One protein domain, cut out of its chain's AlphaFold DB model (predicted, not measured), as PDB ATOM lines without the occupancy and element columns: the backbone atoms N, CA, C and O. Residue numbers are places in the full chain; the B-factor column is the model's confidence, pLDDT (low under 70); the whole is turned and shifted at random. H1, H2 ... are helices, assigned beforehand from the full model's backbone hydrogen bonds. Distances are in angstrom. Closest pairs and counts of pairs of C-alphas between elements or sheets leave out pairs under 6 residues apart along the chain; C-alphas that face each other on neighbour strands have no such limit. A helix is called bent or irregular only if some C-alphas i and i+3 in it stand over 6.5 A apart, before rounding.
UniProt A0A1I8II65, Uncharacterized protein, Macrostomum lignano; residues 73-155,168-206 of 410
ATOM      1  N   ARG A  73      72.698  54.654  33.988       70.50
ATOM      2  CA  ARG A  73      71.660  55.621  33.612       70.50
ATOM      3  C   ARG A  73      72.030  56.400  32.350       70.50
ATOM      4  O   ARG A  73      71.157  56.570  31.497       70.50
ATOM      5  N   ASP A  74      73.279  56.834  32.231       70.69
ATOM      6  CA  ASP A  74      73.792  57.595  31.091       70.69
ATOM      7  C   ASP A  74      73.895  56.708  29.847       70.69
ATOM      8  O   ASP A  74      73.411  57.096  28.783       70.69
ATOM      9  N   SER A  75      74.378  55.471  30.003       75.12
ATOM     10  CA  SER A  75      74.358  54.453  28.944       75.12
ATOM     11  C   SER A  75      72.925  54.172  28.496       75.12
ATOM     12  O   SER A  75      72.610  54.307  27.322       75.12
ATOM     13  N   SER A  76      72.002  53.941  29.436       80.44
ATOM     14  CA  SER A  76      70.587  53.731  29.106       80.44
ATOM     15  C   SER A  76      69.952  54.943  28.413       80.44
ATOM     16  O   SER A  76      69.042  54.793  27.600       80.44
ATOM     17  N   ALA A  77      70.362  56.168  28.757       79.94
ATOM     18  CA  ALA A  77      69.870  57.382  28.112       79.94
ATOM     19  C   ALA A  77      70.398  57.517  26.683       79.94
ATOM     20  O   ALA A  77      69.605  57.801  25.783       79.94
ATOM     21  N   ARG A  78      71.691  57.253  26.473       86.50
ATOM     22  CA  ARG A  78      72.318  57.194  25.151       86.50
ATOM     23  C   ARG A  78      71.650  56.131  24.286       86.50
ATOM     24  O   ARG A  78      71.221  56.438  23.181       86.50
ATOM     25  N   ASP A  79      71.474  54.922  24.806       87.88
ATOM     26  CA  ASP A  79      70.899  53.801  24.060       87.88
ATOM     27  C   ASP A  79      69.443  54.095  23.661       87.88
ATOM     28  O   ASP A  79      69.026  53.807  22.539       87.88
ATOM     29  N   ARG A  80      68.675  54.788  24.518       89.81
ATOM     30  CA  ARG A  80      67.344  55.312  24.156       89.81
ATOM     31  C   ARG A  80      67.399  56.361  23.045       89.81
ATOM     32  O   ARG A  80      66.517  56.367  22.190       89.81
ATOM     33  N   GLN A  81      68.384  57.260  23.057       91.31
ATOM     34  CA  GLN A  81      68.549  58.280  22.016       91.31
ATOM     35  C   GLN A  81      68.950  57.658  20.676       91.31
ATOM     36  O   GLN A  81      68.343  57.984  19.658       91.31
ATOM     37  N   VAL A  82      69.894  56.715  20.686       92.38
ATOM     38  CA  VAL A  82      70.291  55.930  19.509       92.38
ATOM     39  C   VAL A  82      69.083  55.181  18.950       92.38
ATOM     40  O   VAL A  82      68.737  55.359  17.785       92.38
ATOM     41  N   ALA A  83      68.370  54.422  19.787       93.50
ATOM     42  CA  ALA A  83      67.181  53.683  19.366       93.50
ATOM     43  C   ALA A  83      66.072  54.599  18.830       93.50
ATOM     44  O   ALA A  83      65.332  54.203  17.932       93.50
ATOM     45  N   ARG A  84      65.938  55.820  19.361       95.44
ATOM     46  CA  ARG A  84      64.993  56.819  18.850       95.44
ATOM     47  C   ARG A  84      65.400  57.316  17.463       95.44
ATOM     48  O   ARG A  84      64.539  57.362  16.594       95.44
ATOM     49  N   LEU A  85      66.667  57.684  17.255       93.75
ATOM     50  CA  LEU A  85      67.136  58.200  15.963       93.75
ATOM     51  C   LEU A  85      67.138  57.125  14.876       93.75
ATOM     52  O   LEU A  85      66.730  57.404  13.760       93.75
ATOM     53  N   LEU A  86      67.507  55.885  15.207       93.75
ATOM     54  CA  LEU A  86      67.498  54.765  14.258       93.75
ATOM     55  C   LEU A  86      66.092  54.345  13.793       93.75
ATOM     56  O   LEU A  86      65.981  53.519  12.892       93.75
ATOM     57  N   ARG A  87      65.022  54.871  14.408       94.31
ATOM     58  CA  ARG A  87      63.634  54.707  13.934       94.31
ATOM     59  C   ARG A  87      63.224  55.762  12.910       94.31
ATOM     60  O   ARG A  87      62.118  55.680  12.386       94.31
ATOM     61  N   LEU A  88      64.046  56.786  12.709       91.62
ATOM     62  CA  LEU A  88      63.796  57.832  11.731       91.62
ATOM     63  C   LEU A  88      64.395  57.413  10.388       91.62
ATOM     64  O   LEU A  88      65.447  56.786  10.355       91.62
ATOM     65  N   ASP A  89      63.763  57.827   9.293       89.00
ATOM     66  CA  ASP A  89      64.339  57.678   7.950       89.00
ATOM     67  C   ASP A  89      65.241  58.870   7.579       89.00
ATOM     68  O   ASP A  89      66.165  58.742   6.772       89.00
ATOM     69  N   ARG A  90      64.962  60.040   8.178       88.69
ATOM     70  CA  ARG A  90      65.658  61.321   7.979       88.69
ATOM     71  C   ARG A  90      65.515  62.246   9.192       88.69
ATOM     72  O   ARG A  90      64.619  62.051  10.016       88.69
ATOM     73  N   LEU A  91      66.363  63.270   9.305       90.12
ATOM     74  CA  LEU A  91      66.291  64.242  10.400       90.12
ATOM     75  C   LEU A  91      65.189  65.274  10.134       90.12
ATOM     76  O   LEU A  91      65.301  66.109   9.242       90.12
ATOM     77  N   GLY A  92      64.125  65.229  10.937       83.81
ATOM     78  CA  GLY A  92      63.000  66.165  10.823       83.81
ATOM     79  C   GLY A  92      63.146  67.446  11.649       83.81
ATOM     80  O   GLY A  92      62.433  68.412  11.396       83.81
ATOM     81  N   SER A  93      64.042  67.470  12.644       87.81
ATOM     82  CA  SER A  93      64.194  68.606  13.561       87.81
ATOM     83  C   SER A  93      65.662  68.998  13.783       87.81
ATOM     84  O   SER A  93      66.559  68.149  13.681       87.81
ATOM     85  N   PRO A  94      65.948  70.277  14.099       80.12
ATOM     86  CA  PRO A  94      67.299  70.720  14.442       80.12
ATOM     87  C   PRO A  94      67.797  70.111  15.760       80.12
ATOM     88  O   PRO A  94      69.001  69.954  15.946       80.12
ATOM     89  N   ASP A  95      66.900  69.729  16.672       85.50
ATOM     90  CA  ASP A  95      67.272  69.066  17.925       85.50
ATOM     91  C   ASP A  95      67.744  67.630  17.697       85.50
ATOM     92  O   ASP A  95      68.723  67.203  18.311       85.50
ATOM     93  N   ASP A  96      67.116  66.910  16.766       91.00
ATOM     94  CA  ASP A  96      67.565  65.573  16.376       91.00
ATOM     95  C   ASP A  96      68.925  65.635  15.670       91.00
ATOM     96  O   ASP A  96      69.786  64.800  15.936       91.00
ATOM     97  N   ALA A  97      69.170  66.671  14.860       86.06
ATOM     98  CA  ALA A  97      70.481  66.927  14.258       86.06
ATOM     99  C   ALA A  97      71.577  67.163  15.315       86.06
ATOM    100  O   ALA A  97      72.638  66.540  15.262       86.06
ATOM    101  N   ARG A  98      71.314  68.002  16.328       86.44
ATOM    102  CA  ARG A  98      72.244  68.210  17.459       86.44
ATOM    103  C   ARG A  98      72.470  66.930  18.260       86.44
ATOM    104  O   ARG A  98      73.593  66.645  18.675       86.44
ATOM    105  N   CYS A  99      71.402  66.168  18.498       87.25
ATOM    106  CA  CYS A  99      71.469  64.885  19.192       87.25
ATOM    107  C   CYS A  99      72.346  63.891  18.422       87.25
ATOM    108  O   CYS A  99      73.179  63.226  19.031       87.25
ATOM    109  N   LEU A 100      72.199  63.828  17.098       93.56
ATOM    110  CA  LEU A 100      72.989  62.962  16.230       93.56
ATOM    111  C   LEU A 100      74.481  63.283  16.319       93.56
ATOM    112  O   LEU A 100      75.269  62.388  16.608       93.56
ATOM    113  N   VAL A 101      74.877  64.549  16.150       86.94
ATOM    114  CA  VAL A 101      76.302  64.933  16.201       86.94
ATOM    115  C   VAL A 101      76.911  64.607  17.565       86.94
ATOM    116  O   VAL A 101      77.993  64.029  17.639       86.94
ATOM    117  N   ARG A 102      76.182  64.886  18.654       86.94
ATOM    118  CA  ARG A 102      76.612  64.524  20.013       86.94
ATOM    119  C   ARG A 102      76.846  63.024  20.191       86.94
ATOM    120  O   ARG A 102      77.730  62.660  20.964       86.94
ATOM    121  N   LEU A 103      76.037  62.185  19.540       88.56
ATOM    122  CA  LEU A 103      76.167  60.729  19.588       88.56
ATOM    123  C   LEU A 103      77.342  60.230  18.747       88.56
ATOM    124  O   LEU A 103      78.037  59.326  19.197       88.56
ATOM    125  N   LEU A 104      77.591  60.824  17.576       87.44
ATOM    126  CA  LEU A 104      78.706  60.424  16.712       87.44
ATOM    127  C   LEU A 104      80.053  60.590  17.435       87.44
ATOM    128  O   LEU A 104      80.846  59.656  17.478       87.44
ATOM    129  N   VAL A 105      80.266  61.705  18.134       85.25
ATOM    130  CA  VAL A 105      81.528  61.968  18.858       85.25
ATOM    131  C   VAL A 105      81.758  61.016  20.055       85.25
ATOM    132  O   VAL A 105      82.844  60.993  20.628       85.25
ATOM    133  N   GLN A 106      80.777  60.194  20.450       82.56
ATOM    134  CA  GLN A 106      80.958  59.246  21.553       82.56
ATOM    135  C   GLN A 106      81.884  58.087  21.152       82.56
ATOM    136  O   GLN A 106      81.585  57.319  20.235       82.56
ATOM    137  N   GLU A 107      82.965  57.893  21.911       78.19
ATOM    138  CA  GLU A 107      83.939  56.804  21.716       78.19
ATOM    139  C   GLU A 107      83.286  55.415  21.818       78.19
ATOM    140  O   GLU A 107      83.605  54.511  21.059       78.19
ATOM    141  N   SER A 108      82.309  55.270  22.716       80.06
ATOM    142  CA  SER A 108      81.616  54.012  23.016       80.06
ATOM    143  C   SER A 108      80.657  53.509  21.930       80.06
ATOM    144  O   SER A 108      80.035  52.467  22.124       80.06
ATOM    145  N   LEU A 109      80.422  54.295  20.876       86.19
ATOM    146  CA  LEU A 109      79.482  53.936  19.819       86.19
ATOM    147  C   LEU A 109      80.203  53.127  18.741       86.19
ATOM    148  O   LEU A 109      81.242  53.552  18.238       86.19
ATOM    149  N   ASP A 110      79.648  51.974  18.389       88.38
ATOM    150  CA  ASP A 110      80.203  51.082  17.381       88.38
ATOM    151  C   ASP A 110      80.085  51.663  15.966       88.38
ATOM    152  O   ASP A 110      79.223  52.495  15.661       88.38
ATOM    153  N   TRP A 111      80.979  51.207  15.089       87.06
ATOM    154  CA  TRP A 111      81.088  51.717  13.726       87.06
ATOM    155  C   TRP A 111      79.812  51.507  12.897       87.06
ATOM    156  O   TRP A 111      79.395  52.420  12.184       87.06
ATOM    157  N   ASP A 112      79.149  50.350  13.018       90.19
ATOM    158  CA  ASP A 112      77.899  50.078  12.291       90.19
ATOM    159  C   ASP A 112      76.803  51.068  12.695       90.19
ATOM    160  O   ASP A 112      76.198  51.726  11.843       90.19
ATOM    161  N   THR A 113      76.608  51.267  14.001       91.81
ATOM    162  CA  THR A 113      75.650  52.261  14.489       91.81
ATOM    163  C   THR A 113      76.008  53.674  14.036       91.81
ATOM    164  O   THR A 113      75.107  54.415  13.633       91.81
ATOM    165  N   ARG A 114      77.295  54.058  14.032       92.94
ATOM    166  CA  ARG A 114      77.733  55.349  13.472       92.94
ATOM    167  C   ARG A 114      77.299  55.481  12.017       92.94
ATOM    168  O   ARG A 114      76.616  56.447  11.693       92.94
ATOM    169  N   MET A 115      77.611  54.510  11.158       92.56
ATOM    170  CA  MET A 115      77.245  54.574   9.739       92.56
ATOM    171  C   MET A 115      75.727  54.608   9.532       92.56
ATOM    172  O   MET A 115      75.233  55.388   8.719       92.56
ATOM    173  N   ARG A 116      74.956  53.848  10.315       92.50
ATOM    174  CA  ARG A 116      73.485  53.897  10.275       92.50
ATOM    175  C   ARG A 116      72.929  55.262  10.675       92.50
ATOM    176  O   ARG A 116      71.976  55.721  10.052       92.50
ATOM    177  N   LEU A 117      73.523  55.927  11.665       94.50
ATOM    178  CA  LEU A 117      73.161  57.300  12.021       94.50
ATOM    179  C   LEU A 117      73.580  58.289  10.925       94.50
ATOM    180  O   LEU A 117      72.784  59.145  10.554       94.50
ATOM    181  N   VAL A 118      74.778  58.155  10.349       91.06
ATOM    182  CA  VAL A 118      75.255  59.016   9.252       91.06
ATOM    183  C   VAL A 118      74.336  58.935   8.028       91.06
ATOM    184  O   VAL A 118      74.072  59.965   7.407       91.06
ATOM    185  N   ARG A 119      73.748  57.768   7.720       87.31
ATOM    186  CA  ARG A 119      72.739  57.639   6.645       87.31
ATOM    187  C   ARG A 119      71.554  58.594   6.809       87.31
ATOM    188  O   ARG A 119      71.033  59.075   5.808       87.31
ATOM    189  N   LEU A 120      71.164  58.924   8.044       89.75
ATOM    190  CA  LEU A 120      70.095  59.896   8.298       89.75
ATOM    191  C   LEU A 120      70.445  61.270   7.730       89.75
ATOM    192  O   LEU A 120      69.563  61.942   7.204       89.75
ATOM    193  N   VAL A 121      71.718  61.676   7.800       84.31
ATOM    194  CA  VAL A 121      72.203  62.941   7.230       84.31
ATOM    195  C   VAL A 121      72.054  62.925   5.713       84.31
ATOM    196  O   VAL A 121      71.456  63.844   5.166       84.31
ATOM    197  N   GLY A 122      72.503  61.852   5.051       73.62
ATOM    198  CA  GLY A 122      72.385  61.684   3.596       73.62
ATOM    199  C   GLY A 122      70.939  61.744   3.078       73.62
ATOM    200  O   GLY A 122      70.702  62.253   1.983       73.62
ATOM    201  N   ASN A 123      69.978  61.287   3.887       79.56
ATOM    202  CA  ASN A 123      68.546  61.275   3.567       79.56
ATOM    203  C   ASN A 123      67.793  62.554   3.983       79.56
ATOM    204  O   ASN A 123      66.582  62.649   3.773       79.56
ATOM    205  N   THR A 124      68.459  63.508   4.639       79.06
ATOM    206  CA  THR A 124      67.800  64.701   5.185       79.06
ATOM    207  C   THR A 124      67.622  65.775   4.120       79.06
ATOM    208  O   THR A 124      68.589  66.292   3.580       79.06
ATOM    209  N   ASP A 125      66.369  66.164   3.896       76.06
ATOM    210  CA  ASP A 125      65.931  67.273   3.040       76.06
ATOM    211  C   ASP A 125      65.561  68.538   3.845       76.06
ATOM    212  O   ASP A 125      65.294  69.605   3.292       76.06
ATOM    213  N   CYS A 126      65.549  68.446   5.178       79.75
ATOM    214  CA  CYS A 126      65.172  69.540   6.065       79.75
ATOM    215  C   CYS A 126      66.302  70.572   6.217       79.75
ATOM    216  O   CYS A 126      67.261  70.362   6.965       79.75
ATOM    217  N   SER A 127      66.138  71.741   5.586       71.69
ATOM    218  CA  SER A 127      67.096  72.860   5.645       71.69
ATOM    219  C   SER A 127      67.471  73.278   7.080       71.69
ATOM    220  O   SER A 127      68.644  73.505   7.376       71.69
ATOM    221  N   ALA A 128      66.513  73.292   8.017       71.56
ATOM    222  CA  ALA A 128      66.776  73.638   9.418       71.56
ATOM    223  C   ALA A 128      67.675  72.607  10.131       71.56
ATOM    224  O   ALA A 128      68.541  72.978  10.929       71.56
ATOM    225  N   SER A 129      67.501  71.318   9.832       81.19
ATOM    226  CA  SER A 129      68.343  70.241  10.359       81.19
ATOM    227  C   SER A 129      69.737  70.268   9.737       81.19
ATOM    228  O   SER A 129      70.718  70.179  10.471       81.19
ATOM    229  N   LEU A 130      69.847  70.485   8.422       73.50
ATOM    230  CA  LEU A 130      71.135  70.637   7.733       73.50
ATOM    231  C   LEU A 130      71.916  71.860   8.245       73.50
ATOM    232  O   LEU A 130      73.117  71.778   8.507       73.50
ATOM    233  N   GLN A 131      71.239  72.985   8.492       68.94
ATOM    234  CA  GLN A 131      71.861  74.164   9.099       68.94
ATOM    235  C   GLN A 131      72.329  73.893  10.536       68.94
ATOM    236  O   GLN A 131      73.396  74.364  10.937       68.94
ATOM    237  N   ALA A 132      71.565  73.124  11.318       68.69
ATOM    238  CA  ALA A 132      71.976  72.714  12.659       68.69
ATOM    239  C   ALA A 132      73.209  71.797  12.624       68.69
ATOM    240  O   ALA A 132      74.131  72.012  13.407       68.69
ATOM    241  N   LEU A 133      73.273  70.846  11.687       75.50
ATOM    242  CA  LEU A 133      74.454  70.002  11.471       75.50
ATOM    243  C   LEU A 133      75.697  70.840  11.137       75.50
ATOM    244  O   LEU A 133      76.756  70.618  11.722       75.50
ATOM    245  N   ARG A 134      75.559  71.854  10.271       71.69
ATOM    246  CA  ARG A 134      76.646  72.798   9.949       71.69
ATOM    247  C   ARG A 134      77.124  73.571  11.180       71.69
ATOM    248  O   ARG A 134      78.321  73.634  11.429       71.69
ATOM    249  N   ARG A 135      76.200  74.122  11.974       70.06
ATOM    250  CA  ARG A 135      76.524  74.863  13.213       70.06
ATOM    251  C   ARG A 135      77.164  73.989  14.289       70.06
ATOM    252  O   ARG A 135      77.860  74.503  15.152       70.06
ATOM    253  N   CYS A 136      76.907  72.687  14.256       71.12
ATOM    254  CA  CYS A 136      77.496  71.722  15.175       71.12
ATOM    255  C   CYS A 136      78.769  71.068  14.630       71.12
ATOM    256  O   CYS A 136      79.182  70.057  15.188       71.12
ATOM    257  N   HIS A 137      79.383  71.609  13.570       73.50
ATOM    258  CA  HIS A 137      80.641  71.089  13.028       73.50
ATOM    259  C   HIS A 137      80.553  69.616  12.590       73.50
ATOM    260  O   HIS A 137      81.518  68.860  12.673       73.50
ATOM    261  N   ALA A 138      79.384  69.181  12.099       72.75
ATOM    262  CA  ALA A 138      79.198  67.805  11.638       72.75
ATOM    263  C   ALA A 138      80.158  67.440  10.492       72.75
ATOM    264  O   ALA A 138      80.592  66.297  10.414       72.75
ATOM    265  N   VAL A 139      80.523  68.410   9.644       70.44
ATOM    266  CA  VAL A 139      81.509  68.227   8.564       70.44
ATOM    267  C   VAL A 139      82.836  67.716   9.128       70.44
ATOM    268  O   VAL A 139      83.337  66.709   8.648       70.44
ATOM    269  N   ASP A 140      83.342  68.321  10.204       72.50
ATOM    270  CA  ASP A 140      84.617  67.937  10.821       72.50
ATOM    271  C   ASP A 140      84.586  66.499  11.361       72.50
ATOM    272  O   ASP A 140      85.533  65.731  11.176       72.50
ATOM    273  N   VAL A 141      83.466  66.110  11.982       78.94
ATOM    274  CA  VAL A 141      83.257  64.753  12.513       78.94
ATOM    275  C   VAL A 141      83.232  63.724  11.380       78.94
ATOM    276  O   VAL A 141      83.951  62.727  11.434       78.94
ATOM    277  N   LEU A 142      82.449  63.976  10.328       79.06
ATOM    278  CA  LEU A 142      82.333  63.064   9.185       79.06
ATOM    279  C   LEU A 142      83.644  62.983   8.386       79.06
ATOM    280  O   LEU A 142      84.058  61.895   7.988       79.06
ATOM    281  N   SER A 143      84.340  64.106   8.200       68.75
ATOM    282  CA  SER A 143      85.663  64.145   7.570       68.75
ATOM    283  C   SER A 143      86.733  63.445   8.410       68.75
ATOM    284  O   SER A 143      87.684  62.901   7.854       68.75
ATOM    285  N   SER A 144      86.605  63.418   9.741       75.06
ATOM    286  CA  SER A 144      87.475  62.599  10.594       75.06
ATOM    287  C   SER A 144      87.292  61.108  10.313       75.06
ATOM    288  O   SER A 144      88.285  60.413  10.124       75.06
ATOM    289  N   TYR A 145      86.050  60.632  10.206       80.12
ATOM    290  CA  TYR A 145      85.765  59.228   9.884       80.12
ATOM    291  C   TYR A 145      86.215  58.838   8.483       80.12
ATOM    292  O   TYR A 145      86.711  57.736   8.275       80.12
ATOM    293  N   LEU A 146      86.075  59.744   7.514       69.75
ATOM    294  CA  LEU A 146      86.556  59.489   6.162       69.75
ATOM    295  C   LEU A 146      88.084  59.352   6.128       69.75
ATOM    296  O   LEU A 146      88.601  58.471   5.450       69.75
ATOM    297  N   ARG A 147      88.811  60.180   6.893       68.62
ATOM    298  CA  ARG A 147      90.272  60.063   7.028       68.62
ATOM    299  C   ARG A 147      90.694  58.773   7.727       68.62
ATOM    300  O   ARG A 147      91.673  58.177   7.302       68.62
ATOM    301  N   GLU A 148      89.963  58.350   8.756       75.06
ATOM    302  CA  GLU A 148      90.188  57.076   9.454       75.06
ATOM    303  C   GLU A 148      90.069  55.891   8.480       75.06
ATOM    304  O   GLU A 148      91.001  55.103   8.363       75.06
ATOM    305  N   LEU A 149      89.012  55.858   7.656       68.38
ATOM    306  CA  LEU A 149      88.847  54.842   6.608       68.38
ATOM    307  C   LEU A 149      89.975  54.847   5.562       68.38
ATOM    308  O   LEU A 149      90.422  53.787   5.132       68.38
ATOM    309  N   VAL A 150      90.424  56.030   5.125       60.50
ATOM    310  CA  VAL A 150      91.518  56.161   4.143       60.50
ATOM    311  C   VAL A 150      92.852  55.697   4.736       60.50
ATOM    312  O   VAL A 150      93.652  55.071   4.040       60.50
ATOM    313  N   ALA A 151      93.103  56.004   6.011       62.03
ATOM    314  CA  ALA A 151      94.317  55.592   6.706       62.03
ATOM    315  C   ALA A 151      94.380  54.066   6.882       62.03
ATOM    316  O   ALA A 151      95.443  53.480   6.671       62.03
ATOM    317  N   ASP A 152      93.248  53.430   7.193       61.50
ATOM    318  CA  ASP A 152      93.148  51.974   7.318       61.50
ATOM    319  C   ASP A 152      93.398  51.260   5.974       61.50
ATOM    320  O   ASP A 152      94.128  50.267   5.933       61.50
ATOM    321  N   ASP A 153      92.886  51.798   4.857       53.34
ATOM    322  CA  ASP A 153      93.152  51.261   3.510       53.34
ATOM    323  C   ASP A 153      94.642  51.388   3.141       53.34
ATOM    324  O   ASP A 153      95.260  50.423   2.687       53.34
ATOM    325  N   ALA A 154      95.264  52.541   3.427       49.19
ATOM    326  CA  ALA A 154      96.687  52.777   3.171       49.19
ATOM    327  C   ALA A 154      97.612  51.876   4.015       49.19
ATOM    328  O   ALA A 154      98.651  51.427   3.524       49.19
ATOM    329  N   ALA A 155      97.239  51.580   5.264       53.59
ATOM    330  CA  ALA A 155      97.981  50.673   6.140       53.59
ATOM    331  C   ALA A 155      97.839  49.195   5.727       53.59
ATOM    332  O   ALA A 155      98.752  48.401   5.958       53.59
ATOM    333  N   ASN A 168      86.522  44.671   1.939       40.31
ATOM    334  CA  ASN A 168      86.597  45.750   0.953       40.31
ATOM    335  C   ASN A 168      85.205  46.326   0.601       40.31
ATOM    336  O   ASN A 168      85.028  47.537   0.457       40.31
ATOM    337  N   VAL A 169      84.169  45.476   0.562       43.81
ATOM    338  CA  VAL A 169      82.771  45.898   0.344       43.81
ATOM    339  C   VAL A 169      82.247  46.751   1.510       43.81
ATOM    340  O   VAL A 169      81.552  47.745   1.287       43.81
ATOM    341  N   GLN A 170      82.609  46.425   2.756       48.94
ATOM    342  CA  GLN A 170      82.161  47.175   3.937       48.94
ATOM    343  C   GLN A 170      82.835  48.556   4.056       48.94
ATOM    344  O   GLN A 170      82.170  49.536   4.415       48.94
ATOM    345  N   ALA A 171      84.121  48.656   3.701       52.09
ATOM    346  CA  ALA A 171      84.843  49.929   3.617       52.09
ATOM    347  C   ALA A 171      84.258  50.831   2.516       52.09
ATOM    348  O   ALA A 171      83.970  52.005   2.757       52.09
ATOM    349  N   THR A 172      83.954  50.247   1.353       55.53
ATOM    350  CA  THR A 172      83.344  50.948   0.214       55.53
ATOM    351  C   THR A 172      81.948  51.497   0.551       55.53
ATOM    352  O   THR A 172      81.657  52.667   0.295       55.53
ATOM    353  N   GLY A 173      81.092  50.707   1.213       62.66
ATOM    354  CA  GLY A 173      79.752  51.154   1.627       62.66
ATOM    355  C   GLY A 173      79.756  52.216   2.739       62.66
ATOM    356  O   GLY A 173      78.875  53.085   2.792       62.66
ATOM    357  N   SER A 174      80.757  52.182   3.625       70.44
ATOM    358  CA  SER A 174      80.945  53.198   4.670       70.44
ATOM    359  C   SER A 174      81.427  54.523   4.070       70.44
ATOM    360  O   SER A 174      80.863  55.576   4.373       70.44
ATOM    361  N   ALA A 175      82.392  54.468   3.144       64.19
ATOM    362  CA  ALA A 175      82.869  55.631   2.399       64.19
ATOM    363  C   ALA A 175      81.736  56.294   1.597       64.19
ATOM    364  O   ALA A 175      81.539  57.503   1.705       64.19
ATOM    365  N   GLN A 176      80.915  55.507   0.889       61.41
ATOM    366  CA  GLN A 176      79.715  56.005   0.206       61.41
ATOM    367  C   GLN A 176      78.778  56.757   1.157       61.41
ATOM    368  O   GLN A 176      78.331  57.863   0.855       61.41
ATOM    369  N   THR A 177      78.478  56.157   2.311       70.44
ATOM    370  CA  THR A 177      77.571  56.738   3.307       70.44
ATOM    371  C   THR A 177      78.083  58.096   3.803       70.44
ATOM    372  O   THR A 177      77.309  59.050   3.904       70.44
ATOM    373  N   LEU A 178      79.388  58.206   4.067       68.00
ATOM    374  CA  LEU A 178      80.034  59.442   4.513       68.00
ATOM    375  C   LEU A 178      80.053  60.518   3.425       68.00
ATOM    376  O   LEU A 178      79.739  61.671   3.711       68.00
ATOM    377  N   VAL A 179      80.368  60.150   2.181       64.00
ATOM    378  CA  VAL A 179      80.400  61.083   1.045       64.00
ATOM    379  C   VAL A 179      79.012  61.663   0.775       64.00
ATOM    380  O   VAL A 179      78.874  62.877   0.635       64.00
ATOM    381  N   LEU A 180      77.969  60.827   0.776       63.78
ATOM    382  CA  LEU A 180      76.587  61.288   0.605       63.78
ATOM    383  C   LEU A 180      76.152  62.226   1.735       63.78
ATOM    384  O   LEU A 180      75.490  63.227   1.481       63.78
ATOM    385  N   ALA A 181      76.534  61.930   2.978       68.38
ATOM    386  CA  ALA A 181      76.240  62.800   4.113       68.38
ATOM    387  C   ALA A 181      76.992  64.141   4.037       68.38
ATOM    388  O   ALA A 181      76.410  65.184   4.327       68.38
ATOM    389  N   LEU A 182      78.262  64.132   3.621       65.25
ATOM    390  CA  LEU A 182      79.064  65.344   3.424       65.25
ATOM    391  C   LEU A 182      78.514  66.222   2.292       65.25
ATOM    392  O   LEU A 182      78.486  67.442   2.435       65.25
ATOM    393  N   ALA A 183      78.000  65.622   1.214       58.06
ATOM    394  CA  ALA A 183      77.378  66.353   0.108       58.06
ATOM    395  C   ALA A 183      76.134  67.160   0.537       58.06
ATOM    396  O   ALA A 183      75.861  68.215  -0.034       58.06
ATOM    397  N   GLN A 184      75.419  66.717   1.580       62.78
ATOM    398  CA  GLN A 184      74.269  67.437   2.152       62.78
ATOM    399  C   GLN A 184      74.669  68.643   3.021       62.78
ATOM    400  O   GLN A 184      73.813  69.431   3.429       62.78
ATOM    401  N   LEU A 185      75.960  68.804   3.337       60.22
ATOM    402  CA  LEU A 185      76.475  69.822   4.258       60.22
ATOM    403  C   LEU A 185      77.459  70.783   3.567       60.22
ATOM    404  O   LEU A 185      78.625  70.853   3.958       60.22
ATOM    405  N   PRO A 186      77.018  71.572   2.568       44.59
ATOM    406  CA  PRO A 186      77.908  72.468   1.842       44.59
ATOM    407  C   PRO A 186      78.431  73.594   2.748       44.59
ATOM    408  O   PRO A 186      77.698  74.506   3.143       44.59
ATOM    409  N   VAL A 187      79.728  73.544   3.061       41.25
ATOM    410  CA  VAL A 187      80.537  74.659   3.577       41.25
ATOM    411  C   VAL A 187      81.905  74.564   2.903       41.25
ATOM    412  O   VAL A 187      82.512  73.506   2.975       41.25
ATOM    413  N   ALA A 188      82.345  75.633   2.223       35.78
ATOM    414  CA  ALA A 188      83.684  75.803   1.627       35.78
ATOM    415  C   ALA A 188      84.313  74.497   1.078       35.78
ATOM    416  O   ALA A 188      85.175  73.865   1.681       35.78
ATOM    417  N   TYR A 189      83.818  74.119  -0.096       36.16
ATOM    418  CA  TYR A 189      83.885  72.831  -0.797       36.16
ATOM    419  C   TYR A 189      85.286  72.252  -1.125       36.16
ATOM    420  O   TYR A 189      85.370  71.196  -1.746       36.16
ATOM    421  N   THR A 190      86.395  72.912  -0.783       35.59
ATOM    422  CA  THR A 190      87.661  72.728  -1.520       35.59
ATOM    423  C   THR A 190      88.712  71.860  -0.827       35.59
ATOM    424  O   THR A 190      89.383  71.091  -1.506       35.59
ATOM    425  N   GLN A 191      88.864  71.905   0.500       38.16
ATOM    426  CA  GLN A 191      90.030  71.269   1.140       38.16
ATOM    427  C   GLN A 191      89.821  69.791   1.510       38.16
ATOM    428  O   GLN A 191      90.723  68.974   1.335       38.16
ATOM    429  N   HIS A 192      88.634  69.416   1.997       37.00
ATOM    430  CA  HIS A 192      88.375  68.051   2.481       37.00
ATOM    431  C   HIS A 192      87.990  67.066   1.370       37.00
ATOM    432  O   HIS A 192      88.360  65.896   1.443       37.00
ATOM    433  N   VAL A 193      87.311  67.530   0.311       39.56
ATOM    434  CA  VAL A 193      87.027  66.708  -0.879       39.56
ATOM    435  C   VAL A 193      88.310  66.452  -1.667       39.56
ATOM    436  O   VAL A 193      88.541  65.316  -2.057       39.56
ATOM    437  N   ALA A 194      89.202  67.444  -1.803       37.59
ATOM    438  CA  ALA A 194      90.509  67.264  -2.446       37.59
ATOM    439  C   ALA A 194      91.365  66.171  -1.777       37.59
ATOM    440  O   ALA A 194      92.058  65.425  -2.461       37.59
ATOM    441  N   GLN A 195      91.271  66.020  -0.451       39.34
ATOM    442  CA  GLN A 195      91.948  64.946   0.290       39.34
ATOM    443  C   GLN A 195      91.294  63.567   0.095       39.34
ATOM    444  O   GLN A 195      91.968  62.550   0.234       39.34
ATOM    445  N   ALA A 196      89.999  63.521  -0.233       37.25
ATOM    446  CA  ALA A 196      89.241  62.294  -0.489       37.25
ATOM    447  C   ALA A 196      89.179  61.903  -1.979       37.25
ATOM    448  O   ALA A 196      88.787  60.778  -2.301       37.25
ATOM    449  N   MET A 197      89.578  62.805  -2.883       40.34
ATOM    450  CA  MET A 197      89.549  62.590  -4.332       40.34
ATOM    451  C   MET A 197      90.284  61.327  -4.800       40.34
ATOM    452  O   MET A 197      89.696  60.604  -5.596       40.34
ATOM    453  N   PRO A 198      91.462  60.955  -4.264       41.41
ATOM    454  CA  PRO A 198      92.149  59.735  -4.696       41.41
ATOM    455  C   PRO A 198      91.342  58.447  -4.454       41.41
ATOM    456  O   PRO A 198      91.473  57.473  -5.191       41.41
ATOM    457  N   LEU A 199      90.489  58.423  -3.423       39.22
ATOM    458  CA  LEU A 199      89.619  57.283  -3.122       39.22
ATOM    459  C   LEU A 199      88.344  57.308  -3.981       39.22
ATOM    460  O   LEU A 199      87.891  56.262  -4.434       39.22
ATOM    461  N   LEU A 200      87.797  58.496  -4.262       40.94
ATOM    462  CA  LEU A 200      86.673  58.671  -5.190       40.94
ATOM    463  C   LEU A 200      87.054  58.329  -6.637       40.94
ATOM    464  O   LEU A 200      86.255  57.719  -7.340       40.94
ATOM    465  N   GLU A 201      88.272  58.663  -7.060       42.19
ATOM    466  CA  GLU A 201      88.845  58.291  -8.358       42.19
ATOM    467  C   GLU A 201      88.991  56.768  -8.475       42.19
ATOM    468  O   GLU A 201      88.496  56.185  -9.435       42.19
ATOM    469  N   ARG A 202      89.519  56.101  -7.436       38.03
ATOM    470  CA  ARG A 202      89.594  54.627  -7.368       38.03
ATOM    471  C   ARG A 202      88.225  53.931  -7.414       38.03
ATOM    472  O   ARG A 202      88.135  52.804  -7.891       38.03
ATOM    473  N   LEU A 203      87.166  54.572  -6.911       36.16
ATOM    474  CA  LEU A 203      85.788  54.058  -6.964       36.16
ATOM    475  C   LEU A 203      85.082  54.362  -8.300       36.16
ATOM    476  O   LEU A 203      84.147  53.655  -8.679       36.16
ATOM    477  N   ALA A 204      85.515  55.404  -9.017       38.41
ATOM    478  CA  ALA A 204      84.959  55.830 -10.301       38.41
ATOM    479  C   ALA A 204      85.442  54.987 -11.500       38.41
ATOM    480  O   ALA A 204      84.823  55.034 -12.564       38.41
ATOM    481  N   ASP A 205      86.487  54.174 -11.330       38.31
ATOM    482  CA  ASP A 205      87.030  53.281 -12.365       38.31
ATOM    483  C   ASP A 205      86.124  52.072 -12.713       38.31
ATOM    484  O   ASP A 205      86.434  51.277 -13.604       38.31
ATOM    485  N   CYS A 206      84.955  51.926 -12.078       35.28
ATOM    486  CA  CYS A 206      83.983  50.873 -12.396       35.28
ATOM    487  C   CYS A 206      83.188  51.176 -13.691       35.28
ATOM    488  O   CYS A 206      82.482  52.173 -13.806       35.28
TER     489      CYS A 206
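What this domain is: This is residues 73 to 155 and 168 to 206 of the 410 residues of an uncharacterized protein of Macrostomum lignano (UniProt A0A1I8II65). The model is an elongated body of helices in which H3 and H6 make the middle, H5 runs back along H6, and H2 folds back beside H3, as a loose up-and-down bundle of four. H1 lies beyond H2 at one end of the long axis, H7 lies beyond H5 at the other, and H4 packs on H2. The printed part has 122 residues with seven named helices, H1 to H7 in chain order, and no named strand; the class is all helix. The whole is compact, with a radius of gyration of the C-alphas of 14.4 A, and spans 44 by 29 by 22 A.

Where its parts are: Find C-alpha 73 at (71.660, 55.621, 33.612); there H1 begins and runs 18.4 A to residue 85. Next come H2, residues 94 to 104, 15.5 A, and H3, residues 111 to 122, 16.7 A. H4 is short, residues 127 to 135. H5, residues 138 to 155, is the longest helix at 26.0 A, and you leave it at C-alpha 155, (97.981, 50.673, 6.140). H6, residues 168 to 183, measures 22.6 A. H7, residues 191 to 204, measures 19.9 A and ends at C-alpha 204, (84.959, 55.830, -10.301); it is irregular, with C-alphas 195 and 198 7.2 A apart.

How they stand to each other: Start in the bundle of H2, H3, H5 and H6, which is up and down, each helix running against the one before it. H2 and H3 form a helical hairpin at a shallow tilt of 27 degrees; they only just touch, with 3 pairs of C-alphas within 8 A, the closest those of Leu 104 and Arg 114, 6.1 A apart. H3 and H6 touch, closest at the C-alphas of Gly 122 and Ala 181, 4.0 A, at a tilt of 36 degrees, only just steep. H5 and H6 touch at the C-alphas of Leu 142 and Leu 178, 6.3 A, at a shallow tilt of 26 degrees, opposite ways. H2 and H5 only just touch, and only at their ends, where the C-alphas of Val 101 and Ala 138 are 6.1 A apart. Look outward from H2, the hub: H1 touches it at Leu 85 and Asp 96, C-alphas 7.4 A apart, and H4 at Ser 129 and Pro 94, C-alphas 4.2 A apart. H7 touches residues 143 to 150 of H5, closest at the C-alphas of His 192 and Ser 143, 7.0 A; H1 and H7 are apart. In H1, H2, H4, H5 and H6 every O i to N i+4 pair is within hydrogen-bond range; H3 has 6 of 8 and H7 8 of 10.

The domain as a whole: The C-alphas of Arg 73 and Asp 205 are the two farthest apart, at 48.5 A. Residues 156 to 167 are not printed, and C-alphas 155 and 168 are 13.4 A apart across this cut. Of the links printed whole none is long. Read residues 178 to 206 with care: their pLDDT is under 70, and H7 has a mean of 39.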